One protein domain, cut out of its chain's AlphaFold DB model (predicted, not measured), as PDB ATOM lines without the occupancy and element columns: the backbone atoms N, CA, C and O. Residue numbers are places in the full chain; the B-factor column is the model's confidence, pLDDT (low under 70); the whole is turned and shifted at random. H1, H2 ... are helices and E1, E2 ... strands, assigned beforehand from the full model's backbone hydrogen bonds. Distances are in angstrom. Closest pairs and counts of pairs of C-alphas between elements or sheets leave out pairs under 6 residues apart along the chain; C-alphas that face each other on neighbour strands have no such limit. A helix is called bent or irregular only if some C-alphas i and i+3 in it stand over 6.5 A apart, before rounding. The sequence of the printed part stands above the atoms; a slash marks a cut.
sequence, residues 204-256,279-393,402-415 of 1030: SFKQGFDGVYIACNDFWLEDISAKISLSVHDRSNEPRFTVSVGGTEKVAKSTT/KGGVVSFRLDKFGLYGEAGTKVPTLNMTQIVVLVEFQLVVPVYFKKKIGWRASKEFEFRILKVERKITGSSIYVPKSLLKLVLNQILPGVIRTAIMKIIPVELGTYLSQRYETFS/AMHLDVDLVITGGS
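This is residues 204 to 256, 279 to 393 and 402 to 415 of the 1030 residues of the protein "Hypothetical protein" of labyrinthulid quahog parasite QPX (UniProt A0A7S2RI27). One antiparallel sheet of eight strands, twisted and with its longest strands sharply bent, makes a trough that curls round the long helix H1 without closing into a barrel. A second helix, H2, follows H1 and covers the sheet at one end of the trough, by E6. The printed part has 182 residues, with named elements in the order E1 E2 E3 E4 E5 E6 E7 H1 H2 E8; the class is mixed, helices and strands. The sheet is branched, with three or more neighbours each for E2 and E5. The whole is only just compact, close to loose, with a radius of gyration of the C-alphas of 19.0 A, and its elongated outline spans 63 by 39 by 24 A.

E1, residues 205 to 209, and E2, residues 212 to 233, are an antiparallel hairpin, with N 207 and O 214 2.9 A apart, within hydrogen-bond range. E2 bends by 112 degrees at residue 217. E3, residues 240 to 246, forms a hairpin with E2, with N 229 and O 244 at 2.8 A. E1 E2 E3 are a meander, each strand the antiparallel neighbour of the one before. E4, residues 281 to 294, bends by 92 degrees at residue 289 and is antiparallel to E2, with N 220 and O 286 at 2.9 A. E5, residues 303 to 323, bends by 105 degrees at residue 306 and forms a hairpin with E4, with N 287 and O 308 at 2.9 A. E5 is also antiparallel to E3, with N 243 and O 318 at 2.9 A. E3 and E4 lie on one side of E5; on the other side lie E6, residues 327 to 330, and E7, residues 335 to 346. E6 forms a hairpin with E5, with N 321 and O 329 at 2.8 A, and E4 E5 E6 are a second meander. E7 is antiparallel to E5 at 163 degrees, with N 311 and O 342 at 2.8 A. H1, residues 354 to 376, is on the sheet, which curls round it. The closest C-alphas of H1 and E7 are those of Lys 354 and Val 341, 6.6 A; those of H1 and E6 are Met 374 and Trp 328, 6.4 A. E1 and H1 are near each other, with 7 pairs of C-alphas within 10 A. H1 has a kink of 35 degrees near residue 363, and is neither bent nor irregular, but only just: C-alphas 363 and 366 are 6.5 A apart. H2, residues 379 to 393, is on the sheet at a height of 9.4 A. It lies over E6 and only just over E5, where 3 of its C-alphas fall, and runs across the strands, at 78 degrees to E6 on the local plane. The closest C-alphas of H2 and E5 are those of Gly 382 and Phe 322, 5.7 A. E8, residues 405 to 415, is an edge strand antiparallel to E2, with N 228 and O 409 at 2.9 A. In H2 every O i to N i+4 pair is within hydrogen-bond range; in H1, 17 of 19 are.

E1 begins at C-alpha 205, (-15.955, 9.282, -16.738). From first to last C-alpha E2 measures 38.3 A, E4 29.9 A, E5 43.4 A and E7 31.7 A. H1 measures 30.8 A from C-alpha 354 at (-1.588, 17.802, -30.272), and H2 20.9 A. E8, 30.9 A long, ends at C-alpha 415, (-15.709, -1.083, -31.607).

The two C-alphas farthest apart are those of Ser 349 and Thr 391, 63.4 A. Residues 257 to 278 are not printed, with 15.3 A between C-alphas 256 and 279; residues 394 to 401 are not printed, with 12.5 A between C-alphas 393 and 402. Of the links that are printed whole, none is long. The mean pLDDT of the printed part is 84.1; it is under 70 at residues 234 to 236, 248 to 256, 392 to 393 and 402 to 415.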
ATOM      1  N   SER A 204     -19.896  10.845 -17.142       88.88
ATOM      2  CA  SER A 204     -19.786   9.482 -16.597       88.88
ATOM      3  C   SER A 204     -18.360   9.171 -16.140       88.88
ATOM      4  O   SER A 204     -18.150   8.816 -14.982       88.88
ATOM      5  N   PHE A 205     -17.380   9.390 -17.018       90.69
ATOM      6  CA  PHE A 205     -15.955   9.282 -16.738       90.69
ATOM      7  C   PHE A 205     -15.388  10.662 -16.408       90.69
ATOM      8  O   PHE A 205     -15.668  11.634 -17.111       90.69
ATOM      9  N   LYS A 206     -14.570  10.746 -15.353       93.19
ATOM     10  CA  LYS A 206     -13.925  11.977 -14.877       93.19
ATOM     11  C   LYS A 206     -12.536  11.631 -14.350       93.19
ATOM     12  O   LYS A 206     -12.402  10.668 -13.603       93.19
ATOM     13  N   GLN A 207     -11.524  12.421 -14.693       91.75
ATOM     14  CA  GLN A 207     -10.161  12.236 -14.193       91.75
ATOM     15  C   GLN A 207      -9.482  13.592 -13.987       91.75
ATOM     16  O   GLN A 207      -9.346  14.364 -14.934       91.75
ATOM     17  N   GLY A 208      -9.041  13.854 -12.756       89.88
ATOM     18  CA  GLY A 208      -8.165  14.974 -12.412       89.88
ATOM     19  C   GLY A 208      -6.697  14.557 -12.338       89.88
ATOM     20  O   GLY A 208      -6.403  13.400 -12.020       89.88
ATOM     21  N   PHE A 209      -5.799  15.489 -12.639       88.38
ATOM     22  CA  PHE A 209      -4.369  15.437 -12.339       88.38
ATOM     23  C   PHE A 209      -3.793  16.862 -12.348       88.38
ATOM     24  O   PHE A 209      -4.007  17.603 -13.301       88.38
ATOM     25  N   ASP A 210      -3.053  17.252 -11.309       89.56
ATOM     26  CA  ASP A 210      -2.282  18.507 -11.242       89.56
ATOM     27  C   ASP A 210      -3.064  19.782 -11.651       89.56
ATOM     28  O   ASP A 210      -2.554  20.649 -12.364       89.56
ATOM     29  N   GLY A 211      -4.332  19.895 -11.232       93.12
ATOM     30  CA  GLY A 211      -5.203  21.029 -11.582       93.12
ATOM     31  C   GLY A 211      -5.844  20.949 -12.976       93.12
ATOM     32  O   GLY A 211      -6.584  21.853 -13.365       93.12
ATOM     33  N   VAL A 212      -5.581  19.891 -13.743       93.94
ATOM     34  CA  VAL A 212      -6.179  19.618 -15.055       93.94
ATOM     35  C   VAL A 212      -7.192  18.486 -14.923       93.94
ATOM     36  O   VAL A 212      -6.864  17.375 -14.513       93.94
ATOM     37  N   TYR A 213      -8.436  18.751 -15.311       95.19
ATOM     38  CA  TYR A 213      -9.538  17.795 -15.244       95.19
ATOM     39  C   TYR A 213     -10.036  17.494 -16.648       95.19
ATOM     40  O   TYR A 213     -10.299  18.413 -17.424       95.19
ATOM     41  N   ILE A 214     -10.228  16.214 -16.957       94.50
ATOM     42  CA  ILE A 214     -11.023  15.786 -18.108       94.50
ATOM     43  C   ILE A 214     -12.281  15.053 -17.663       94.50
ATOM     44  O   ILE A 214     -12.315  14.427 -16.601       94.50
ATOM     45  N   ALA A 215     -13.283  15.061 -18.532       95.62
ATOM     46  CA  ALA A 215     -14.427  14.171 -18.436       95.62
ATOM     47  C   ALA A 215     -14.933  13.754 -19.821       95.62
ATOM     48  O   ALA A 215     -14.676  14.419 -20.828       95.62
ATOM     49  N   CYS A 216     -15.687  12.656 -19.867       95.06
ATOM     50  CA  CYS A 216     -16.560  12.353 -20.998       95.06
ATOM     51  C   CYS A 216     -17.883  11.710 -20.553       95.06
ATOM     52  O   CYS A 216     -17.987  11.188 -19.440       95.06
ATOM     53  N   ASN A 217     -18.916  11.789 -21.397       94.06
ATOM     54  CA  ASN A 217     -20.154  11.021 -21.200       94.06
ATOM     55  C   ASN A 217     -19.973   9.557 -21.620       94.06
ATOM     56  O   ASN A 217     -20.599   8.679 -21.030       94.06
ATOM     57  N   ASP A 218     -19.132   9.291 -22.619       90.69
ATOM     58  CA  ASP A 218     -18.876   7.934 -23.101       90.69
ATOM     59  C   ASP A 218     -17.443   7.766 -23.630       90.69
ATOM     60  O   ASP A 218     -16.850   8.720 -24.145       90.69
ATOM     61  N   PHE A 219     -16.916   6.543 -23.538       88.19
ATOM     62  CA  PHE A 219     -15.599   6.149 -24.044       88.19
ATOM     63  C   PHE A 219     -15.744   4.881 -24.888       88.19
ATOM     64  O   PHE A 219     -15.965   3.784 -24.370       88.19
ATOM     65  N   TRP A 220     -15.512   5.014 -26.192       87.06
ATOM     66  CA  TRP A 220     -15.512   3.905 -27.141       87.06
ATOM     67  C   TRP A 220     -14.090   3.619 -27.614       87.06
ATOM     68  O   TRP A 220     -13.392   4.518 -28.073       87.06
ATOM     69  N   LEU A 221     -13.671   2.361 -27.545       87.00
ATOM     70  CA  LEU A 221     -12.467   1.844 -28.188       87.00
ATOM     71  C   LEU A 221     -12.858   1.374 -29.592       87.00
ATOM     72  O   LEU A 221     -13.462   0.317 -29.715       87.00
ATOM     73  N   GLU A 222     -12.584   2.158 -30.634       87.12
ATOM     74  CA  GLU A 222     -13.110   1.907 -31.988       87.12
ATOM     75  C   GLU A 222     -12.314   0.857 -32.776       87.12
ATOM     76  O   GLU A 222     -12.915   0.034 -33.467       87.12
ATOM     77  N   ASP A 223     -10.984   0.886 -32.651       85.62
ATOM     78  CA  ASP A 223     -10.058  -0.148 -33.135       85.62
ATOM     79  C   ASP A 223      -8.853  -0.235 -32.189       85.62
ATOM     80  O   ASP A 223      -8.413   0.768 -31.617       85.62
ATOM     81  N   ILE A 224      -8.279  -1.426 -32.068       86.06
ATOM     82  CA  ILE A 224      -6.957  -1.636 -31.485       86.06
ATOM     83  C   ILE A 224      -6.179  -2.638 -32.337       86.06
ATOM     84  O   ILE A 224      -6.566  -3.800 -32.460       86.06
ATOM     85  N   SER A 225      -5.040  -2.188 -32.870       84.56
ATOM     86  CA  SER A 225      -4.072  -3.023 -33.575       84.56
ATOM     87  C   SER A 225      -2.724  -3.004 -32.867       84.56
ATOM     88  O   SER A 225      -1.978  -2.026 -32.913       84.56
ATOM     89  N   ALA A 226      -2.393  -4.108 -32.207       85.50
ATOM     90  CA  ALA A 226      -1.201  -4.216 -31.375       85.50
ATOM     91  C   ALA A 226      -0.484  -5.541 -31.629       85.50
ATOM     92  O   ALA A 226      -1.112  -6.595 -31.556       85.50
ATOM     93  N   LYS A 227       0.835  -5.492 -31.867       84.62
ATOM     94  CA  LYS A 227       1.710  -6.663 -31.748       84.62
ATOM     95  C   LYS A 227       2.222  -6.715 -30.313       84.62
ATOM     96  O   LYS A 227       3.111  -5.942 -29.954       84.62
ATOM     97  N   ILE A 228       1.648  -7.587 -29.493       84.88
ATOM     98  CA  ILE A 228       2.100  -7.809 -28.119       84.88
ATOM     99  C   ILE A 228       3.099  -8.965 -28.134       84.88
ATOM    100  O   ILE A 228       2.704 -10.088 -28.432       84.88
ATOM    101  N   SER A 229       4.361  -8.695 -27.797       81.06
ATOM    102  CA  SER A 229       5.415  -9.707 -27.635       81.06
ATOM    103  C   SER A 229       5.692  -9.926 -26.142       81.06
ATOM    104  O   SER A 229       6.140  -9.012 -25.431       81.06
ATOM    105  N   LEU A 230       5.368 -11.127 -25.650       81.38
ATOM    106  CA  LEU A 230       5.537 -11.551 -24.251       81.38
ATOM    107  C   LEU A 230       6.863 -12.294 -24.063       81.38
ATOM    108  O   LEU A 230       6.979 -13.439 -24.490       81.38
ATOM    109  N   SER A 231       7.819 -11.698 -23.344       80.19
ATOM    110  CA  SER A 231       9.114 -12.337 -23.052       80.19
ATOM    111  C   SER A 231       9.305 -12.644 -21.562       80.19
ATOM    112  O   SER A 231       8.889 -11.873 -20.701       80.19
ATOM    113  N   VAL A 232       9.944 -13.773 -21.242       81.81
ATOM    114  CA  VAL A 232      10.193 -14.231 -19.856       81.81
ATOM    115  C   VAL A 232      11.657 -14.017 -19.473       81.81
ATOM    116  O   VAL A 232      12.552 -14.170 -20.309       81.81
ATOM    117  N   HIS A 233      11.930 -13.642 -18.220       76.81
ATOM    118  CA  HIS A 233      13.278 -13.315 -17.742       76.81
ATOM    119  C   HIS A 233      13.660 -14.127 -16.493       76.81
ATOM    120  O   HIS A 233      13.252 -13.833 -15.372       76.81
ATOM    121  N   ASP A 234      14.510 -15.132 -16.701       65.38
ATOM    122  CA  ASP A 234      14.897 -16.173 -15.733       65.38
ATOM    123  C   ASP A 234      16.108 -15.773 -14.851       65.38
ATOM    124  O   ASP A 234      16.995 -16.577 -14.571       65.38
ATOM    125  N   ARG A 235      16.213 -14.482 -14.495       60.31
ATOM    126  CA  ARG A 235      17.397 -13.886 -13.826       60.31
ATOM    127  C   ARG A 235      17.169 -13.455 -12.371       60.31
ATOM    128  O   ARG A 235      18.062 -12.865 -11.768       60.31
ATOM    129  N   SER A 236      15.995 -13.711 -11.800       62.22
ATOM    130  CA  SER A 236      15.657 -13.318 -10.426       62.22
ATOM    131  C   SER A 236      14.757 -14.337  -9.743       62.22
ATOM    132  O   SER A 236      13.886 -14.908 -10.386       62.22
ATOM    133  N   ASN A 237      14.872 -14.458  -8.414       71.00
ATOM    134  CA  ASN A 237      14.037 -15.330  -7.566       71.00
ATOM    135  C   ASN A 237      12.526 -14.991  -7.558       71.00
ATOM    136  O   ASN A 237      11.746 -15.632  -6.857       71.00
ATOM    137  N   GLU A 238      12.114 -13.994  -8.338       81.69
ATOM    138  CA  GLU A 238      10.731 -13.635  -8.634       81.69
ATOM    139  C   GLU A 238      10.526 -13.805 -10.149       81.69
ATOM    140  O   GLU A 238      11.325 -13.243 -10.908       81.69
ATOM    141  N   PRO A 239       9.499 -14.543 -10.619       82.38
ATOM    142  CA  PRO A 239       9.209 -14.661 -12.046       82.38
ATOM    143  C   PRO A 239       8.957 -13.285 -12.670       82.38
ATOM    144  O   PRO A 239       8.077 -12.557 -12.207       82.38
ATOM    145  N   ARG A 240       9.713 -12.942 -13.721       86.38
ATOM    146  CA  ARG A 240       9.598 -11.675 -14.460       86.38
ATOM    147  C   ARG A 240       9.193 -11.904 -15.910       86.38
ATOM    148  O   ARG A 240       9.717 -12.802 -16.567       86.38
ATOM    149  N   PHE A 241       8.283 -11.064 -16.385       87.06
ATOM    150  CA  PHE A 241       7.761 -11.053 -17.749       87.06
ATOM    151  C   PHE A 241       7.822  -9.623 -18.259       87.06
ATOM    152  O   PHE A 241       7.398  -8.719 -17.548       87.06
ATOM    153  N   THR A 242       8.286  -9.413 -19.481       87.62
ATOM    154  CA  THR A 242       8.206  -8.113 -20.142       87.62
ATOM    155  C   THR A 242       7.152  -8.200 -21.232       87.62
ATOM    156  O   THR A 242       7.348  -8.869 -22.249       87.62
ATOM    157  N   VAL A 243       6.018  -7.538 -20.991       87.94
ATOM    158  CA  VAL A 243       4.958  -7.319 -21.977       87.94
ATOM    159  C   VAL A 243       5.381  -6.132 -22.830       87.94
ATOM    160  O   VAL A 243       5.329  -4.993 -22.369       87.94
ATOM    161  N   SER A 244       5.835  -6.379 -24.053       88.88
ATOM    162  CA  SER A 244       6.166  -5.309 -24.998       88.88
ATOM    163  C   SER A 244       5.078  -5.184 -26.060       88.88
ATOM    164  O   SER A 244       4.511  -6.190 -26.475       88.88
ATOM    165  N   VAL A 245       4.769  -3.959 -26.485       88.31
ATOM    166  CA  VAL A 245       3.839  -3.687 -27.588       88.31
ATOM    167  C   VAL A 245       4.530  -2.830 -28.632       88.31
ATOM    168  O   VAL A 245       5.017  -1.735 -28.330       88.31
ATOM    169  N   GLY A 246       4.540  -3.338 -29.859       83.38
ATOM    170  CA  GLY A 246       4.971  -2.636 -31.060       83.38
ATOM    171  C   GLY A 246       3.935  -2.750 -32.176       83.38
ATOM    172  O   GLY A 246       2.872  -3.357 -32.017       83.38
ATOM    173  N   GLY A 247       4.247  -2.150 -33.317       76.69
ATOM    174  CA  GLY A 247       3.408  -2.195 -34.506       76.69
ATOM    175  C   GLY A 247       3.663  -3.426 -35.360       76.69
ATOM    176  O   GLY A 247       4.796  -3.893 -35.492       76.69
ATOM    177  N   THR A 248       2.611  -3.920 -36.008       60.53
ATOM    178  CA  THR A 248       2.778  -4.749 -37.205       60.53
ATOM    179  C   THR A 248       3.013  -3.839 -38.408       60.53
ATOM    180  O   THR A 248       2.525  -2.709 -38.462       60.53
ATOM    181  N   GLU A 249       3.744  -4.310 -39.418       58.19
ATOM    182  CA  GLU A 249       4.001  -3.469 -40.591       58.19
ATOM    183  C   GLU A 249       2.734  -3.213 -41.434       58.19
ATOM    184  O   GLU A 249       2.635  -2.173 -42.096       58.19
ATOM    185  N   LYS A 250       1.779  -4.155 -41.380       56.00
ATOM    186  CA  LYS A 250       0.657  -4.315 -42.317       56.00
ATOM    187  C   LYS A 250      -0.589  -3.479 -41.987       56.00
ATOM    188  O   LYS A 250      -1.207  -2.955 -42.911       56.00
ATOM    189  N   VAL A 251      -0.986  -3.354 -40.714       51.19
ATOM    190  CA  VAL A 251      -2.363  -2.913 -40.377       51.19
ATOM    191  C   VAL A 251      -2.614  -1.418 -40.617       51.19
ATOM    192  O   VAL A 251      -3.738  -1.038 -40.936       51.19
ATOM    193  N   ALA A 252      -1.577  -0.576 -40.613       50.34
ATOM    194  CA  ALA A 252      -1.698   0.871 -40.847       50.34
ATOM    195  C   ALA A 252      -2.283   1.280 -42.223       50.34
ATOM    196  O   ALA A 252      -2.556   2.457 -42.430       50.34
ATOM    197  N   LYS A 253      -2.471   0.338 -43.163       55.56
ATOM    198  CA  LYS A 253      -3.181   0.555 -44.442       55.56
ATOM    199  C   LYS A 253      -4.640   0.070 -44.450       55.56
ATOM    200  O   LYS A 253      -5.333   0.296 -45.433       55.56
ATOM    201  N   SER A 254      -5.083  -0.632 -43.404       49.28
ATOM    202  CA  SER A 254      -6.393  -1.297 -43.336       49.28
ATOM    203  C   SER A 254      -7.432  -0.441 -42.608       49.28
ATOM    204  O   SER A 254      -8.478  -0.135 -43.174       49.28
ATOM    205  N   THR A 255      -7.144   0.003 -41.377       48.41
ATOM    206  CA  THR A 255      -8.110   0.770 -40.562       48.41
ATOM    207  C   THR A 255      -8.382   2.174 -41.124       48.41
ATOM    208  O   THR A 255      -9.462   2.725 -40.942       48.41
ATOM    209  N   THR A 256      -7.439   2.763 -41.865       50.41
ATOM    210  CA  THR A 256      -7.563   4.128 -42.410       50.41
ATOM    211  C   THR A 256      -8.649   4.289 -43.481       50.41
ATOM    212  O   THR A 256      -8.960   5.416 -43.844       50.41
ATOM    213  N   LYS A 279       7.493   1.284 -35.911       80.75
ATOM    214  CA  LYS A 279       6.027   1.338 -35.856       80.75
ATOM    215  C   LYS A 279       5.545   0.934 -34.460       80.75
ATOM    216  O   LYS A 279       6.032  -0.051 -33.898       80.75
ATOM    217  N   GLY A 280       4.604   1.689 -33.912       90.50
ATOM    218  CA  GLY A 280       3.937   1.405 -32.643       90.50
ATOM    219  C   GLY A 280       2.658   0.589 -32.821       90.50
ATOM    220  O   GLY A 280       2.156   0.427 -33.932       90.50
ATOM    221  N   GLY A 281       2.119   0.083 -31.712       90.44
ATOM    222  CA  GLY A 281       0.722  -0.342 -31.679       90.44
ATOM    223  C   GLY A 281      -0.177   0.869 -31.928       90.44
ATOM    224  O   GLY A 281       0.147   1.979 -31.507       90.44
ATOM    225  N   VAL A 282      -1.284   0.674 -32.633       90.44
ATOM    226  CA  VAL A 282      -2.242   1.725 -32.982       90.44
ATOM    227  C   VAL A 282      -3.541   1.479 -32.227       90.44
ATOM    228  O   VAL A 282      -4.014   0.347 -32.146       90.44
ATOM    229  N   VAL A 283      -4.128   2.534 -31.671       91.19
ATOM    230  CA  VAL A 283      -5.441   2.485 -31.027       91.19
ATOM    231  C   VAL A 283      -6.271   3.700 -31.428       91.19
ATOM    232  O   VAL A 283      -5.779   4.826 -31.373       91.19
ATOM    233  N   SER A 284      -7.518   3.472 -31.841       91.50
ATOM    234  CA  SER A 284      -8.516   4.519 -32.072       91.50
ATOM    235  C   SER A 284      -9.528   4.504 -30.939       91.50
ATOM    236  O   SER A 284     -10.065   3.449 -30.600       91.50
ATOM    237  N   PHE A 285      -9.819   5.664 -30.360       93.25
ATOM    238  CA  PHE A 285     -10.898   5.812 -29.388       93.25
ATOM    239  C   PHE A 285     -11.710   7.078 -29.640       93.25
ATOM    240  O   PHE A 285     -11.174   8.120 -30.018       93.25
ATOM    241  N   ARG A 286     -13.018   6.979 -29.405       93.62
ATOM    242  CA  ARG A 286     -13.979   8.071 -29.525       93.62
ATOM    243  C   ARG A 286     -14.534   8.415 -28.155       93.62
ATOM    244  O   ARG A 286     -15.100   7.564 -27.473       93.62
ATOM    245  N   LEU A 287     -14.373   9.676 -27.775       94.25
ATOM    246  CA  LEU A 287     -14.925  10.243 -26.553       94.25
ATOM    247  C   LEU A 287     -16.160  11.057 -26.939       94.25
ATOM    248  O   LEU A 287     -16.037  12.046 -27.667       94.25
ATOM    249  N   ASP A 288     -17.337  10.643 -26.475       94.56
ATOM    250  CA  ASP A 288     -18.591  11.357 -26.734       94.56
ATOM    251  C   ASP A 288     -18.905  12.294 -25.553       94.56
ATOM    252  O   ASP A 288     -18.779  11.909 -24.388       94.56
ATOM    253  N   LYS A 289     -19.276  13.543 -25.874       94.75
ATOM    254  CA  LYS A 289     -19.279  14.725 -24.992       94.75
ATOM    255  C   LYS A 289     -17.981  14.800 -24.181       94.75
ATOM    256  O   LYS A 289     -17.955  14.356 -23.044       94.75
ATOM    257  N   PHE A 290     -16.906  15.332 -24.764       94.62
ATOM    258  CA  PHE A 290     -15.602  15.489 -24.107       94.62
ATOM    259  C   PHE A 290     -15.454  16.879 -23.475       94.62
ATOM    260  O   PHE A 290     -15.772  17.893 -24.102       94.62
ATOM    261  N   GLY A 291     -14.945  16.917 -22.246       95.19
ATOM    262  CA  GLY A 291     -14.699  18.125 -21.467       95.19
ATOM    263  C   GLY A 291     -13.267  18.161 -20.946       95.19
ATOM    264  O   GLY A 291     -12.711  17.134 -20.556       95.19
ATOM    265  N   LEU A 292     -12.682  19.354 -20.933       95.44
ATOM    266  CA  LEU A 292     -11.368  19.665 -20.380       95.44
ATOM    267  C   LEU A 292     -11.480  20.965 -19.578       95.44
ATOM    268  O   LEU A 292     -12.076  21.929 -20.052       95.44
ATOM    269  N   TYR A 293     -10.901  21.008 -18.384       96.06
ATOM    270  CA  TYR A 293     -10.861  22.184 -17.516       96.06
ATOM    271  C   TYR A 293      -9.461  22.317 -16.911       96.06
ATOM    272  O   TYR A 293      -8.912  21.332 -16.420       96.06
ATOM    273  N   GLY A 294      -8.893  23.523 -16.929       95.50
ATOM    274  CA  GLY A 294      -7.637  23.839 -16.248       95.50
ATOM    275  C   GLY A 294      -7.857  24.825 -15.106       95.50
ATOM    276  O   GLY A 294      -8.433  25.893 -15.310       95.50
ATOM    277  N   GLU A 295      -7.369  24.503 -13.908       95.56
ATOM    278  CA  GLU A 295      -7.252  25.471 -12.816       95.56
ATOM    279  C   GLU A 295      -6.243  26.582 -13.163       95.56
ATOM    280  O   GLU A 295      -5.362  26.436 -14.022       95.56
ATOM    281  N   ALA A 296      -6.383  27.727 -12.491       94.56
ATOM    282  CA  ALA A 296      -5.547  28.899 -12.726       94.56
ATOM    283  C   ALA A 296      -4.053  28.569 -12.540       94.56
ATOM    284  O   ALA A 296      -3.644  28.024 -11.520       94.56
ATOM    285  N   GLY A 297      -3.237  28.911 -13.541       93.00
ATOM    286  CA  GLY A 297      -1.800  28.611 -13.579       93.00
ATOM    287  C   GLY A 297      -1.414  27.422 -14.469       93.00
ATOM    288  O   GLY A 297      -0.322  27.436 -15.030       93.00
ATOM    289  N   THR A 298      -2.316  26.460 -14.713       90.56
ATOM    290  CA  THR A 298      -2.039  25.274 -15.564       90.56
ATOM    291  C   THR A 298      -1.766  25.602 -17.040       90.56
ATOM    292  O   THR A 298      -1.218  24.777 -17.767       90.56
ATOM    293  N   LYS A 299      -2.176  26.795 -17.501       92.25
ATOM    294  CA  LYS A 299      -2.216  27.223 -18.918       92.25
ATOM    295  C   LYS A 299      -3.095  26.340 -19.824       92.25
ATOM    296  O   LYS A 299      -3.062  26.501 -21.044       92.25
ATOM    297  N   VAL A 300      -3.901  25.438 -19.258       90.56
ATOM    298  CA  VAL A 300      -4.842  24.598 -20.008       90.56
ATOM    299  C   VAL A 300      -6.170  25.348 -20.180       90.56
ATOM    300  O   VAL A 300      -6.764  25.744 -19.179       90.56
ATOM    301  N   PRO A 301      -6.661  25.565 -21.415       92.38
ATOM    302  CA  PRO A 301      -7.952  26.207 -21.631       92.38
ATOM    303  C   PRO A 301      -9.103  25.263 -21.268       92.38
ATOM    304  O   PRO A 301      -9.038  24.059 -21.521       92.38
ATOM    305  N   THR A 302     -10.195  25.824 -20.749       93.31
ATOM    306  CA  THR A 302     -11.448  25.084 -20.566       93.31
ATOM    307  C   THR A 302     -12.129  24.877 -21.917       93.31
ATOM    308  O   THR A 302     -12.465  25.844 -22.599       93.31
ATOM    309  N   LEU A 303     -12.336  23.619 -22.307       94.06
ATOM    310  CA  LEU A 303     -12.907  23.209 -23.590       94.06
ATOM    311  C   LEU A 303     -14.064  22.232 -23.370       94.06
ATOM    312  O   LEU A 303     -13.954  21.310 -22.570       94.06
ATOM    313  N   ASN A 304     -15.135  22.379 -24.149       93.12
ATOM    314  CA  ASN A 304     -16.199  21.383 -24.273       93.12
ATOM    315  C   ASN A 304     -16.416  21.061 -25.758       93.12
ATOM    316  O   ASN A 304     -16.372  21.956 -26.607       93.12
ATOM    317  N   MET A 305     -16.610  19.780 -26.076       93.50
ATOM    318  CA  MET A 305     -16.713  19.258 -27.444       93.50
ATOM    319  C   MET A 305     -17.777  18.166 -27.499       93.50
ATOM    320  O   MET A 305     -17.848  17.338 -26.592       93.50
ATOM    321  N   THR A 306     -18.603  18.122 -28.550       94.69
ATOM    322  CA  THR A 306     -19.659  17.095 -28.617       94.69
ATOM    323  C   THR A 306     -19.083  15.703 -28.831       94.69
ATOM    324  O   THR A 306     -19.672  14.737 -28.362       94.69
ATOM    325  N   GLN A 307     -17.947  15.595 -29.525       95.06
ATOM    326  CA  GLN A 307     -17.257  14.333 -29.774       95.06
ATOM    327  C   GLN A 307     -15.810  14.582 -30.226       95.06
ATOM    328  O   GLN A 307     -15.508  15.569 -30.902       95.06
ATOM    329  N   ILE A 308     -14.904  13.674 -29.862       95.31
ATOM    330  CA  ILE A 308     -13.538  13.633 -30.390       95.31
ATOM    331  C   ILE A 308     -13.106  12.183 -30.630       95.31
ATOM    332  O   ILE A 308     -13.089  11.370 -29.710       95.31
ATOM    333  N   VAL A 309     -12.739  11.868 -31.871       94.81
ATOM    334  CA  VAL A 309     -12.022  10.634 -32.228       94.81
ATOM    335  C   VAL A 309     -10.529  10.927 -32.139       94.81
ATOM    336  O   VAL A 309     -10.074  11.945 -32.663       94.81
ATOM    337  N   VAL A 310      -9.756  10.055 -31.498       95.12
ATOM    338  CA  VAL A 310      -8.298  10.168 -31.372       95.12
ATOM    339  C   VAL A 310      -7.651   8.847 -31.776       95.12
ATOM    340  O   VAL A 310      -7.967   7.797 -31.223       95.12
ATOM    341  N   LEU A 311      -6.716   8.922 -32.720       94.62
ATOM    342  CA  LEU A 311      -5.877   7.815 -33.161       94.62
ATOM    343  C   LEU A 311      -4.478   7.995 -32.559       94.62
ATOM    344  O   LEU A 311      -3.818   9.015 -32.782       94.62
ATOM    345  N   VAL A 312      -4.025   7.014 -31.782       94.69
ATOM    346  CA  VAL A 312      -2.748   7.046 -31.062       94.69
ATOM    347  C   VAL A 312      -1.874   5.892 -31.526       94.69
ATOM    348  O   VAL A 312      -2.240   4.730 -31.376       94.69
ATOM    349  N   GLU A 313      -0.688   6.213 -32.036       94.31
ATOM    350  CA  GLU A 313       0.382   5.237 -32.236       94.31
ATOM    351  C   GLU A 313       1.303   5.277 -31.011       94.31
ATOM    352  O   GLU A 313       1.807   6.344 -30.647       94.31
ATOM    353  N   PHE A 314       1.526   4.138 -30.361       94.31
ATOM    354  CA  PHE A 314       2.267   4.037 -29.107       94.31
ATOM    355  C   PHE A 314       3.219   2.838 -29.072       94.31
ATOM    356  O   PHE A 314       2.974   1.789 -29.663       94.31
ATOM    357  N   GLN A 315       4.296   2.976 -28.307       94.62
ATOM    358  CA  GLN A 315       5.119   1.864 -27.849       94.62
ATOM    359  C   GLN A 315       4.881   1.668 -26.347       94.62
ATOM    360  O   GLN A 315       4.804   2.642 -25.595       94.62
ATOM    361  N   LEU A 316       4.780   0.416 -25.902       94.38
ATOM    362  CA  LEU A 316       4.627   0.055 -24.491       94.38
ATOM    363  C   LEU A 316       5.659  -1.011 -24.111       94.38
ATOM    364  O   LEU A 316       5.886  -1.951 -24.871       94.38
ATOM    365  N   VAL A 317       6.238  -0.899 -22.919       94.38
ATOM    366  CA  VAL A 317       7.038  -1.943 -22.276       94.38
ATOM    367  C   VAL A 317       6.630  -2.014 -20.804       94.38
ATOM    368  O   VAL A 317       6.872  -1.091 -20.027       94.38
ATOM    369  N   VAL A 318       5.994  -3.118 -20.409       93.94
ATOM    370  CA  VAL A 318       5.594  -3.399 -19.025       93.94
ATOM    371  C   VAL A 318       6.352  -4.624 -18.515       93.94
ATOM    372  O   VAL A 318       5.897  -5.756 -18.705       93.94
ATOM    373  N   PRO A 319       7.489  -4.430 -17.831       93.69
ATOM    374  CA  PRO A 319       8.058  -5.471 -16.997       93.69
ATOM    375  C   PRO A 319       7.138  -5.690 -15.788       93.69
ATOM    376  O   PRO A 319       6.974  -4.807 -14.946       93.69
ATOM    377  N   VAL A 320       6.520  -6.867 -15.698       93.38
ATOM    378  CA  VAL A 320       5.774  -7.351 -14.531       93.38
ATOM    379  C   VAL A 320       6.575  -8.418 -13.788       93.38
ATOM    380  O   VAL A 320       7.315  -9.203 -14.383       93.38
ATOM    381  N   TYR A 321       6.410  -8.466 -12.472       93.00
ATOM    382  CA  TYR A 321       6.996  -9.471 -11.593       93.00
ATOM    383  C   TYR A 321       5.912 -10.106 -10.713       93.00
ATOM    384  O   TYR A 321       4.910  -9.465 -10.378       93.00
ATOM    385  N   PHE A 322       6.092 -11.372 -10.339       92.50
ATOM    386  CA  PHE A 322       5.150 -12.086  -9.477       92.50
ATOM    387  C   PHE A 322       5.655 -12.215  -8.037       92.50
ATOM    388  O   PHE A 322       6.728 -12.766  -7.796       92.50
ATOM    389  N   LYS A 323       4.840 -11.787  -7.063       90.75
ATOM    390  CA  LYS A 323       5.081 -12.006  -5.629       90.75
ATOM    391  C   LYS A 323       3.991 -12.892  -5.034       90.75
ATOM    392  O   LYS A 323       2.829 -12.505  -4.970       90.75
ATOM    393  N   LYS A 324       4.388 -14.048  -4.492       87.81
ATOM    394  CA  LYS A 324       3.521 -15.133  -3.973       87.81
ATOM    395  C   LYS A 324       2.415 -14.705  -2.986       87.81
ATOM    396  O   LYS A 324       1.400 -15.384  -2.908       87.81
ATOM    397  N   LYS A 325       2.594 -13.596  -2.250       87.38
ATOM    398  CA  LYS A 325       1.592 -13.012  -1.324       87.38
ATOM    399  C   LYS A 325       0.702 -11.914  -1.935       87.38
ATOM    400  O   LYS A 325      -0.300 -11.557  -1.336       87.38
ATOM    401  N   ILE A 326       1.115 -11.319  -3.054       88.56
ATOM    402  CA  ILE A 326       0.614 -10.029  -3.573       88.56
ATOM    403  C   ILE A 326      -0.004 -10.187  -4.979       88.56
ATOM    404  O   ILE A 326      -0.788  -9.344  -5.419       88.56
ATOM    405  N   GLY A 327       0.328 -11.276  -5.677       92.00
ATOM    406  CA  GLY A 327      -0.002 -11.502  -7.080       92.00
ATOM    407  C   GLY A 327       1.036 -10.877  -8.015       92.00
ATOM    408  O   GLY A 327       2.187 -10.640  -7.636       92.00
ATOM    409  N   TRP A 328       0.621 -10.599  -9.248       91.81
ATOM    410  CA  TRP A 328       1.418  -9.833 -10.204       91.81
ATOM    411  C   TRP A 328       1.508  -8.354  -9.803       91.81
ATOM    412  O   TRP A 328       0.550  -7.782  -9.272       91.81
ATOM    413  N   ARG A 329       2.635  -7.703 -10.099       92.88
ATOM    414  CA  ARG A 329       2.807  -6.241 -10.048       92.88
ATOM    415  C   ARG A 329       3.681  -5.768 -11.206       92.88
ATOM    416  O   ARG A 329       4.583  -6.483 -11.627       92.88
ATOM    417  N   ALA A 330       3.427  -4.563 -11.710       91.31
ATOM    418  CA  ALA A 330       4.329  -3.898 -12.647       91.31
ATOM    419  C   ALA A 330       5.567  -3.348 -11.916       91.31
ATOM    420  O   ALA A 330       5.479  -2.923 -10.760       91.31
ATOM    421  N   SER A 331       6.713  -3.356 -12.593       90.44
ATOM    422  CA  SER A 331       7.939  -2.681 -12.163       90.44
ATOM    423  C   SER A 331       7.776  -1.156 -12.190       90.44
ATOM    424  O   SER A 331       6.868  -0.621 -12.830       90.44
ATOM    425  N   LYS A 332       8.705  -0.452 -11.532       88.81
ATOM    426  CA  LYS A 332       8.893   0.994 -11.727       88.81
ATOM    427  C   LYS A 332       9.395   1.313 -13.144       88.81
ATOM    428  O   LYS A 332       9.128   2.396 -13.642       88.81
ATOM    429  N   GLU A 333      10.042   0.353 -13.807       90.94
ATOM    430  CA  GLU A 333      10.537   0.419 -15.195       90.94
ATOM    431  C   GLU A 333       9.398   0.298 -16.239       90.94
ATOM    432  O   GLU A 333       9.572  -0.285 -17.307       90.94
ATOM    433  N   PHE A 334       8.197   0.788 -15.918       91.69
ATOM    434  CA  PHE A 334       7.084   0.879 -16.860       91.69
ATOM    435  C   PHE A 334       7.388   1.984 -17.876       91.69
ATOM    436  O   PHE A 334       7.526   3.145 -17.495       91.69
ATOM    437  N   GLU A 335       7.435   1.645 -19.160       93.56
ATOM    438  CA  GLU A 335       7.669   2.601 -20.239       93.56
ATOM    439  C   GLU A 335       6.472   2.644 -21.193       93.56
ATOM    440  O   GLU A 335       6.054   1.632 -21.751       93.56
ATOM    441  N   PHE A 336       5.933   3.842 -21.412       93.69
ATOM    442  CA  PHE A 336       4.904   4.115 -22.410       93.69
ATOM    443  C   PHE A 336       5.315   5.356 -23.196       93.69
ATOM    444  O   PHE A 336       5.616   6.397 -22.613       93.69
ATOM    445  N   ARG A 337       5.367   5.236 -24.522       94.00
ATOM    446  CA  ARG A 337       5.784   6.305 -25.431       94.00
ATOM    447  C   ARG A 337       4.746   6.469 -26.527       94.00
ATOM    448  O   ARG A 337       4.683   5.656 -27.445       94.00
ATOM    449  N   ILE A 338       3.978   7.551 -26.480       94.69
ATOM    450  CA  ILE A 338       3.162   7.969 -27.622       94.69
ATOM    451  C   ILE A 338       4.097   8.435 -28.746       94.69
ATOM    452  O   ILE A 338       4.831   9.417 -28.589       94.69
ATOM    453  N   LEU A 339       4.061   7.738 -29.879       94.31
ATOM    454  CA  LEU A 339       4.808   8.059 -31.091       94.31
ATOM    455  C   LEU A 339       4.055   9.130 -31.892       94.31
ATOM    456  O   LEU A 339       4.588  10.218 -32.116       94.31
ATOM    457  N   LYS A 340       2.782   8.868 -32.216       94.25
ATOM    458  CA  LYS A 340       1.922   9.712 -33.063       94.25
ATOM    459  C   LYS A 340       0.569   9.962 -32.390       94.25
ATOM    460  O   LYS A 340       0.049   9.085 -31.705       94.25
ATOM    461  N   VAL A 341      -0.008  11.148 -32.609       95.94
ATOM    462  CA  VAL A 341      -1.406  11.461 -32.261       95.94
ATOM    463  C   VAL A 341      -2.073  12.172 -33.433       95.94
ATOM    464  O   VAL A 341      -1.625  13.236 -33.876       95.94
ATOM    465  N   GLU A 342      -3.172  11.598 -33.896       94.88
ATOM    466  CA  GLU A 342      -4.114  12.177 -34.850       94.88
ATOM    467  C   GLU A 342      -5.494  12.254 -34.189       94.88
ATOM    468  O   GLU A 342      -5.769  11.553 -33.219       94.88
ATOM    469  N   ARG A 343      -6.344  13.180 -34.635       94.94
ATOM    470  CA  ARG A 343      -7.663  13.398 -34.028       94.94
ATOM    471  C   ARG A 343      -8.631  14.058 -34.999       94.94
ATOM    472  O   ARG A 343      -8.215  14.867 -35.826       94.94
ATOM    473  N   LYS A 344      -9.914  13.743 -34.848       93.94
ATOM    474  CA  LYS A 344     -11.035  14.342 -35.574       93.94
ATOM    475  C   LYS A 344     -12.013  14.869 -34.526       93.94
ATOM    476  O   LYS A 344     -12.538  14.096 -33.729       93.94
ATOM    477  N   ILE A 345     -12.166  16.191 -34.466       93.62
ATOM    478  CA  ILE A 345     -13.058  16.878 -33.521       93.62
ATOM    479  C   ILE A 345     -14.377  17.144 -34.239       93.62
ATOM    480  O   ILE A 345     -14.373  17.611 -35.377       93.62
ATOM    481  N   THR A 346     -15.493  16.886 -33.568       91.75
ATOM    482  CA  THR A 346     -16.838  17.202 -34.051       91.75
ATOM    483  C   THR A 346     -17.564  18.089 -33.035       91.75
ATOM    484  O   THR A 346     -17.416  17.939 -31.820       91.75
ATOM    485  N   GLY A 347     -18.318  19.070 -33.545       83.44
ATOM    486  CA  GLY A 347     -19.126  19.994 -32.737       83.44
ATOM    487  C   GLY A 347     -18.352  21.005 -31.880       83.44
ATOM    488  O   GLY A 347     -18.882  21.467 -30.874       83.44
ATOM    489  N   SER A 348     -17.119  21.365 -32.249       80.88
ATOM    490  CA  SER A 348     -16.410  22.518 -31.676       80.88
ATOM    491  C   SER A 348     -15.475  23.147 -32.707       80.88
ATOM    492  O   SER A 348     -14.835  22.432 -33.475       80.88
ATOM    493  N   SER A 349     -15.389  24.479 -32.716       80.12
ATOM    494  CA  SER A 349     -14.433  25.242 -33.529       80.12
ATOM    495  C   SER A 349     -13.065  25.404 -32.855       80.12
ATOM    496  O   SER A 349     -12.117  25.850 -33.498       80.12
ATOM    497  N   ILE A 350     -12.940  25.061 -31.566       87.50
ATOM    498  CA  ILE A 350     -11.708  25.285 -30.807       87.50
ATOM    499  C   ILE A 350     -10.742  24.115 -31.022       87.50
ATOM    500  O   ILE A 350     -11.058  22.954 -30.769       87.50
ATOM    501  N   TYR A 351      -9.530  24.422 -31.470       87.88
ATOM    502  CA  TYR A 351      -8.487  23.441 -31.757       87.88
ATOM    503  C   TYR A 351      -7.795  22.960 -30.467       87.88
ATOM    504  O   TYR A 351      -7.047  23.714 -29.847       87.88
ATOM    505  N   VAL A 352      -7.971  21.689 -30.073       89.50
ATOM    506  CA  VAL A 352      -7.131  21.078 -29.015       89.50
ATOM    507  C   VAL A 352      -5.692  20.938 -29.539       89.50
ATOM    508  O   VAL A 352      -5.504  20.298 -30.572       89.50
ATOM    509  N   PRO A 353      -4.638  21.427 -28.866       91.06
ATOM    510  CA  PRO A 353      -3.262  21.170 -29.297       91.06
ATOM    511  C   PRO A 353      -2.902  19.669 -29.295       91.06
ATOM    512  O   PRO A 353      -3.313  18.918 -28.410       91.06
ATOM    513  N   LYS A 354      -2.093  19.202 -30.267       93.44
ATOM    514  CA  LYS A 354      -1.588  17.802 -30.272       93.44
ATOM    515  C   LYS A 354      -0.731  17.498 -29.030       93.44
ATOM    516  O   LYS A 354      -0.794  16.390 -28.505       93.44
ATOM    517  N   SER A 355       0.011  18.490 -28.535       91.50
ATOM    518  CA  SER A 355       0.765  18.441 -27.275       91.50
ATOM    519  C   SER A 355      -0.133  18.203 -26.058       91.50
ATOM    520  O   SER A 355       0.190  17.358 -25.228       91.50
ATOM    521  N   LEU A 356      -1.277  18.887 -25.982       88.00
ATOM    522  CA  LEU A 356      -2.221  18.794 -24.868       88.00
ATOM    523  C   LEU A 356      -2.875  17.406 -24.787       88.00
ATOM    524  O   LEU A 356      -2.886  16.805 -23.718       88.00
ATOM    525  N   LEU A 357      -3.305  16.838 -25.924       91.88
ATOM    526  CA  LEU A 357      -3.735  15.433 -25.964       91.88
ATOM    527  C   LEU A 357      -2.602  14.481 -25.564       91.88
ATOM    528  O   LEU A 357      -2.823  13.581 -24.761       91.88
ATOM    529  N   LYS A 358      -1.382  14.674 -26.084       93.12
ATOM    530  CA  LYS A 358      -0.238  13.813 -25.745       93.12
ATOM    531  C   LYS A 358       0.092  13.852 -24.246       93.12
ATOM    532  O   LYS A 358       0.448  12.816 -23.699       93.12
ATOM    533  N   LEU A 359      -0.076  14.999 -23.585       89.00
ATOM    534  CA  LEU A 359       0.078  15.158 -22.135       89.00
ATOM    535  C   LEU A 359      -1.007  14.385 -21.367       89.00
ATOM    536  O   LEU A 359      -0.669  13.503 -20.581       89.00
ATOM    537  N   VAL A 360      -2.291  14.634 -21.659       86.88
ATOM    538  CA  VAL A 360      -3.437  13.926 -21.046       86.88
ATOM    539  C   VAL A 360      -3.291  12.404 -21.186       86.88
ATOM    540  O   VAL A 360      -3.446  11.653 -20.225       86.88
ATOM    541  N   LEU A 361      -2.949  11.936 -22.387       91.00
ATOM    542  CA  LEU A 361      -2.846  10.512 -22.700       91.00
ATOM    543  C   LEU A 361      -1.602   9.860 -22.085       91.00
ATOM    544  O   LEU A 361      -1.689   8.721 -21.632       91.00
ATOM    545  N   ASN A 362      -0.471  10.571 -22.006       90.75
ATOM    546  CA  ASN A 362       0.707  10.107 -21.269       90.75
ATOM    547  C   ASN A 362       0.448   9.991 -19.759       90.75
ATOM    548  O   ASN A 362       1.068   9.145 -19.128       90.75
ATOM    549  N   GLN A 363      -0.446  10.800 -19.179       85.31
ATOM    550  CA  GLN A 363      -0.779  10.713 -17.754       85.31
ATOM    551  C   GLN A 363      -1.755   9.557 -17.469       85.31
ATOM    552  O   GLN A 363      -1.554   8.772 -16.541       85.31
ATOM    553  N   ILE A 364      -2.800   9.413 -18.292       84.06
ATOM    554  CA  ILE A 364      -3.931   8.513 -18.007       84.06
ATOM    555  C   ILE A 364      -3.711   7.092 -18.537       84.06
ATOM    556  O   ILE A 364      -3.943   6.121 -17.807       84.06
ATOM    557  N   LEU A 365      -3.246   6.932 -19.785       86.06
ATOM    558  CA  LEU A 365      -3.129   5.602 -20.396       86.06
ATOM    559  C   LEU A 365      -2.200   4.664 -19.605       86.06
ATOM    560  O   LEU A 365      -2.585   3.509 -19.435       86.06
ATOM    561  N   PRO A 366      -1.059   5.096 -19.027       87.94
ATOM    562  CA  PRO A 366      -0.257   4.249 -18.145       87.94
ATOM    563  C   PRO A 366      -1.010   3.624 -16.969       87.94
ATOM    564  O   PRO A 366      -0.793   2.446 -16.684       87.94
ATOM    565  N   GLY A 367      -1.892   4.370 -16.299       82.19
ATOM    566  CA  GLY A 367      -2.683   3.859 -15.175       82.19
ATOM    567  C   GLY A 367      -3.697   2.806 -15.623       82.19
ATOM    568  O   GLY A 367      -3.749   1.706 -15.064       82.19
ATOM    569  N   VAL A 368      -4.439   3.112 -16.691       81.62
ATOM    570  CA  VAL A 368      -5.446   2.218 -17.285       81.62
ATOM    571  C   VAL A 368      -4.796   0.944 -17.834       81.62
ATOM    572  O   VAL A 368      -5.178  -0.157 -17.443       81.62
ATOM    573  N   ILE A 369      -3.764   1.077 -18.674       84.69
ATOM    574  CA  ILE A 369      -3.035  -0.036 -19.305       84.69
ATOM    575  C   ILE A 369      -2.403  -0.946 -18.250       84.69
ATOM    576  O   ILE A 369      -2.549  -2.166 -18.326       84.69
ATOM    577  N   ARG A 370      -1.733  -0.375 -17.238       86.12
ATOM    578  CA  ARG A 370      -1.154  -1.149 -16.132       86.12
ATOM    579  C   ARG A 370      -2.238  -1.957 -15.426       86.12
ATOM    580  O   ARG A 370      -2.079  -3.161 -15.257       86.12
ATOM    581  N   THR A 371      -3.353  -1.320 -15.073       81.56
ATOM    582  CA  THR A 371      -4.476  -1.961 -14.371       81.56
ATOM    583  C   THR A 371      -5.135  -3.057 -15.210       81.56
ATOM    584  O   THR A 371      -5.421  -4.133 -14.685       81.56
ATOM    585  N   ALA A 372      -5.319  -2.830 -16.512       81.50
ATOM    586  CA  ALA A 372      -5.840  -3.825 -17.445       81.50
ATOM    587  C   ALA A 372      -4.909  -5.045 -17.548       81.50
ATOM    588  O   ALA A 372      -5.356  -6.170 -17.341       81.50
ATOM    589  N   ILE A 373      -3.603  -4.836 -17.758       83.75
ATOM    590  CA  ILE A 373      -2.608  -5.921 -17.806       83.75
ATOM    591  C   ILE A 373      -2.591  -6.708 -16.486       83.75
ATOM    592  O   ILE A 373      -2.603  -7.939 -16.517       83.75
ATOM    593  N   MET A 374      -2.650  -6.039 -15.326       85.31
ATOM    594  CA  MET A 374      -2.702  -6.738 -14.034       85.31
ATOM    595  C   MET A 374      -3.985  -7.564 -13.832       85.31
ATOM    596  O   MET A 374      -3.943  -8.548 -13.097       85.31
ATOM    597  N   LYS A 375      -5.109  -7.177 -14.455       80.62
ATOM    598  CA  LYS A 375      -6.383  -7.921 -14.424       80.62
ATOM    599  C   LYS A 375      -6.425  -9.072 -15.447       80.62
ATOM    600  O   LYS A 375      -7.127 -10.048 -15.211       80.62
ATOM    601  N   ILE A 376      -5.686  -8.969 -16.556       81.12
ATOM    602  CA  ILE A 376      -5.664  -9.964 -17.645       81.12
ATOM    603  C   ILE A 376      -4.740 -11.155 -17.337       81.12
ATOM    604  O   ILE A 376      -5.072 -12.283 -17.698       81.12
ATOM    605  N   ILE A 377      -3.585 -10.944 -16.689       82.31
ATOM    606  CA  ILE A 377      -2.628 -12.036 -16.434       82.31
ATOM    607  C   ILE A 377      -3.080 -12.871 -15.214       82.31
ATOM    608  O   ILE A 377      -3.068 -12.357 -14.092       82.31
ATOM    609  N   PRO A 378      -3.418 -14.169 -15.374       85.94
ATOM    610  CA  PRO A 378      -3.933 -14.993 -14.279       85.94
ATOM    611  C   PRO A 378      -2.892 -15.224 -13.174       85.94
ATOM    612  O   PRO A 378      -1.699 -15.431 -13.430       85.94
ATOM    613  N   VAL A 379      -3.342 -15.227 -11.919       84.62
ATOM    614  CA  VAL A 379      -2.496 -15.417 -10.721       84.62
ATOM    615  C   VAL A 379      -1.939 -16.849 -10.671       84.62
ATOM    616  O   VAL A 379      -0.826 -17.093 -10.203       84.62
ATOM    617  N   GLU A 380      -2.685 -17.791 -11.238       87.88
ATOM    618  CA  GLU A 380      -2.371 -19.207 -11.418       87.88
ATOM    619  C   GLU A 380      -1.089 -19.397 -12.238       87.88
ATOM    620  O   GLU A 380      -0.236 -20.202 -11.867       87.88
ATOM    621  N   LEU A 381      -0.900 -18.600 -13.299       84.62
ATOM    622  CA  LEU A 381       0.328 -18.610 -14.095       84.62
ATOM    623  C   LEU A 381       1.527 -18.219 -13.222       84.62
ATOM    624  O   LEU A 381       2.520 -18.942 -13.173       84.62
ATOM    625  N   GLY A 382       1.407 -17.124 -12.467       86.75
ATOM    626  CA  GLY A 382       2.459 -16.643 -11.569       86.75
ATOM    627  C   GLY A 382       2.815 -17.644 -10.468       86.75
ATOM    628  O   GLY A 382       3.995 -17.918 -10.239       86.75
ATOM    629  N   THR A 383       1.816 -18.270  -9.835       86.50
ATOM    630  CA  THR A 383       2.067 -19.315  -8.826       86.50
ATOM    631  C   THR A 383       2.712 -20.569  -9.418       86.50
ATOM    632  O   THR A 383       3.649 -21.089  -8.810       86.50
ATOM    633  N   TYR A 384       2.295 -21.023 -10.606       85.38
ATOM    634  CA  TYR A 384       2.937 -22.135 -11.317       85.38
ATOM    635  C   TYR A 384       4.413 -21.837 -11.616       85.38
ATOM    636  O   TYR A 384       5.288 -22.669 -11.363       85.38
ATOM    637  N   LEU A 385       4.710 -20.627 -12.090       83.25
ATOM    638  CA  LEU A 385       6.069 -20.183 -12.394       83.25
ATOM    639  C   LEU A 385       6.934 -20.078 -11.133       83.25
ATOM    640  O   LEU A 385       8.054 -20.582 -11.134       83.25
ATOM    641  N   SER A 386       6.415 -19.520 -10.032       84.94
ATOM    642  CA  SER A 386       7.120 -19.519  -8.742       84.94
ATOM    643  C   SER A 386       7.387 -20.932  -8.224       84.94
ATOM    644  O   SER A 386       8.499 -21.199  -7.785       84.94
ATOM    645  N   GLN A 387       6.428 -21.860  -8.315       84.44
ATOM    646  CA  GLN A 387       6.645 -23.259  -7.914       84.44
ATOM    647  C   GLN A 387       7.735 -23.935  -8.762       84.44
ATOM    648  O   GLN A 387       8.579 -24.660  -8.231       84.44
ATOM    649  N   ARG A 388       7.761 -23.670 -10.076       79.19
ATOM    650  CA  ARG A 388       8.828 -24.148 -10.968       79.19
ATOM    651  C   ARG A 388      10.181 -23.536 -10.614       79.19
ATOM    652  O   ARG A 388      11.154 -24.277 -10.515       79.19
ATOM    653  N   TYR A 389      10.245 -22.234 -10.347       76.94
ATOM    654  CA  TYR A 389      11.482 -21.555  -9.960       76.94
ATOM    655  C   TYR A 389      12.000 -22.037  -8.590       76.94
ATOM    656  O   TYR A 389      13.180 -22.354  -8.453       76.94
ATOM    657  N   GLU A 390      11.122 -22.215  -7.594       78.88
ATOM    658  CA  GLU A 390      11.418 -22.831  -6.282       78.88
ATOM    659  C   GLU A 390      11.897 -24.294  -6.373       78.88
ATOM    660  O   GLU A 390      12.443 -24.819  -5.397       78.88
ATOM    661  N   THR A 391      11.672 -24.955  -7.515       78.81
ATOM    662  CA  THR A 391      12.184 -26.299  -7.827       78.81
ATOM    663  C   THR A 391      13.546 -26.196  -8.519       78.81
ATOM    664  O   THR A 391      14.539 -26.687  -7.987       78.81
ATOM    665  N   PHE A 392      13.636 -25.477  -9.645       68.19
ATOM    666  CA  PHE A 392      14.871 -25.371 -10.435       68.19
ATOM    667  C   PHE A 392      16.036 -24.727  -9.667       68.19
ATOM    668  O   PHE A 392      17.170 -25.187  -9.788       68.19
ATOM    669  N   SER A 393      15.767 -23.716  -8.832       69.12
ATOM    670  CA  SER A 393      16.787 -23.055  -7.995       69.12
ATOM    671  C   SER A 393      17.429 -23.977  -6.947       69.12
ATOM    672  O   SER A 393      18.538 -23.700  -6.494       69.12
ATOM    673  N   ALA A 402      18.221 -19.089 -19.845       52.25
ATOM    674  CA  ALA A 402      16.901 -18.525 -19.599       52.25
ATOM    675  C   ALA A 402      15.832 -19.126 -20.522       52.25
ATOM    676  O   ALA A 402      16.012 -19.214 -21.740       52.25
ATOM    677  N   MET A 403      14.682 -19.489 -19.947       51.03
ATOM    678  CA  MET A 403      13.530 -19.965 -20.716       51.03
ATOM    679  C   MET A 403      12.850 -18.815 -21.476       51.03
ATOM    680  O   MET A 403      11.863 -18.245 -21.019       51.03
ATOM    681  N   HIS A 404      13.359 -18.501 -22.666       51.00
ATOM    682  CA  HIS A 404      12.709 -17.592 -23.604       51.00
ATOM    683  C   HIS A 404      11.521 -18.279 -24.290       51.00
ATOM    684  O   HIS A 404      11.672 -18.950 -25.311       51.00
ATOM    685  N   LEU A 405      10.334 -18.089 -23.714       55.94
ATOM    686  CA  LEU A 405       9.103 -18.022 -24.493       55.94
ATOM    687  C   LEU A 405       9.022 -16.617 -25.111       55.94
ATOM    688  O   LEU A 405       9.287 -15.638 -24.410       55.94
ATOM    689  N   ASP A 406       8.665 -16.554 -26.391       54.69
ATOM    690  CA  ASP A 406       8.271 -15.335 -27.097       54.69
ATOM    691  C   ASP A 406       6.949 -15.626 -27.825       54.69
ATOM    692  O   ASP A 406       6.809 -16.673 -28.466       54.69
ATOM    693  N   VAL A 407       5.952 -14.759 -27.656       58.09
ATOM    694  CA  VAL A 407       4.598 -14.933 -28.211       58.09
ATOM    695  C   VAL A 407       4.185 -13.638 -28.871       58.09
ATOM    696  O   VAL A 407       3.923 -12.670 -28.162       58.09
ATOM    697  N   ASP A 408       4.082 -13.651 -30.197       55.62
ATOM    698  CA  ASP A 408       3.595 -12.528 -30.990       55.62
ATOM    699  C   ASP A 408       2.071 -12.603 -31.148       55.62
ATOM    700  O   ASP A 408       1.526 -13.229 -32.061       55.62
ATOM    701  N   LEU A 409       1.370 -11.943 -30.229       55.03
ATOM    702  CA  LEU A 409      -0.080 -11.811 -30.258       55.03
ATOM    703  C   LEU A 409      -0.467 -10.558 -31.051       55.03
ATOM    704  O   LEU A 409      -0.269  -9.439 -30.572       55.03
ATOM    705  N   VAL A 410      -1.037 -10.733 -32.243       61.41
ATOM    706  CA  VAL A 410      -1.676  -9.648 -32.993       61.41
ATOM    707  C   VAL A 410      -3.138  -9.573 -32.565       61.41
ATOM    708  O   VAL A 410      -3.942 -10.458 -32.862       61.41
ATOM    709  N   ILE A 411      -3.480  -8.509 -31.843       61.47
ATOM    710  CA  ILE A 411      -4.873  -8.177 -31.535       61.47
ATOM    711  C   ILE A 411      -5.390  -7.240 -32.625       61.47
ATOM    712  O   ILE A 411      -4.723  -6.260 -32.953       61.47
ATOM    713  N   THR A 412      -6.577  -7.550 -33.147       59.62
ATOM    714  CA  THR A 412      -7.407  -6.686 -33.999       59.62
ATOM    715  C   THR A 412      -8.843  -6.754 -33.480       59.62
ATOM    716  O   THR A 412      -9.460  -7.821 -33.502       59.62
ATOM    717  N   GLY A 413      -9.369  -5.657 -32.935       52.66
ATOM    718  CA  GLY A 413     -10.656  -5.652 -32.227       52.66
ATOM    719  C   GLY A 413     -11.558  -4.513 -32.677       52.66
ATOM    720  O   GLY A 413     -11.145  -3.362 -32.621       52.66
ATOM    721  N   GLY A 414     -12.784  -4.836 -33.096       51.25
ATOM    722  CA  GLY A 414     -13.778  -3.831 -33.473       51.25
ATOM    723  C   GLY A 414     -14.437  -3.147 -32.271       51.25
ATOM    724  O   GLY A 414     -14.382  -3.649 -31.148       51.25
ATOM    725  N   SER A 415     -15.098  -2.021 -32.559       47.44
ATOM    726  CA  SER A 415     -15.709  -1.083 -31.607       47.44
ATOM    727  C   SER A 415     -16.292  -1.695 -30.323       47.44
ATOM    728  O   SER A 415     -17.257  -2.466 -30.358       47.44
TER     729      SER A 415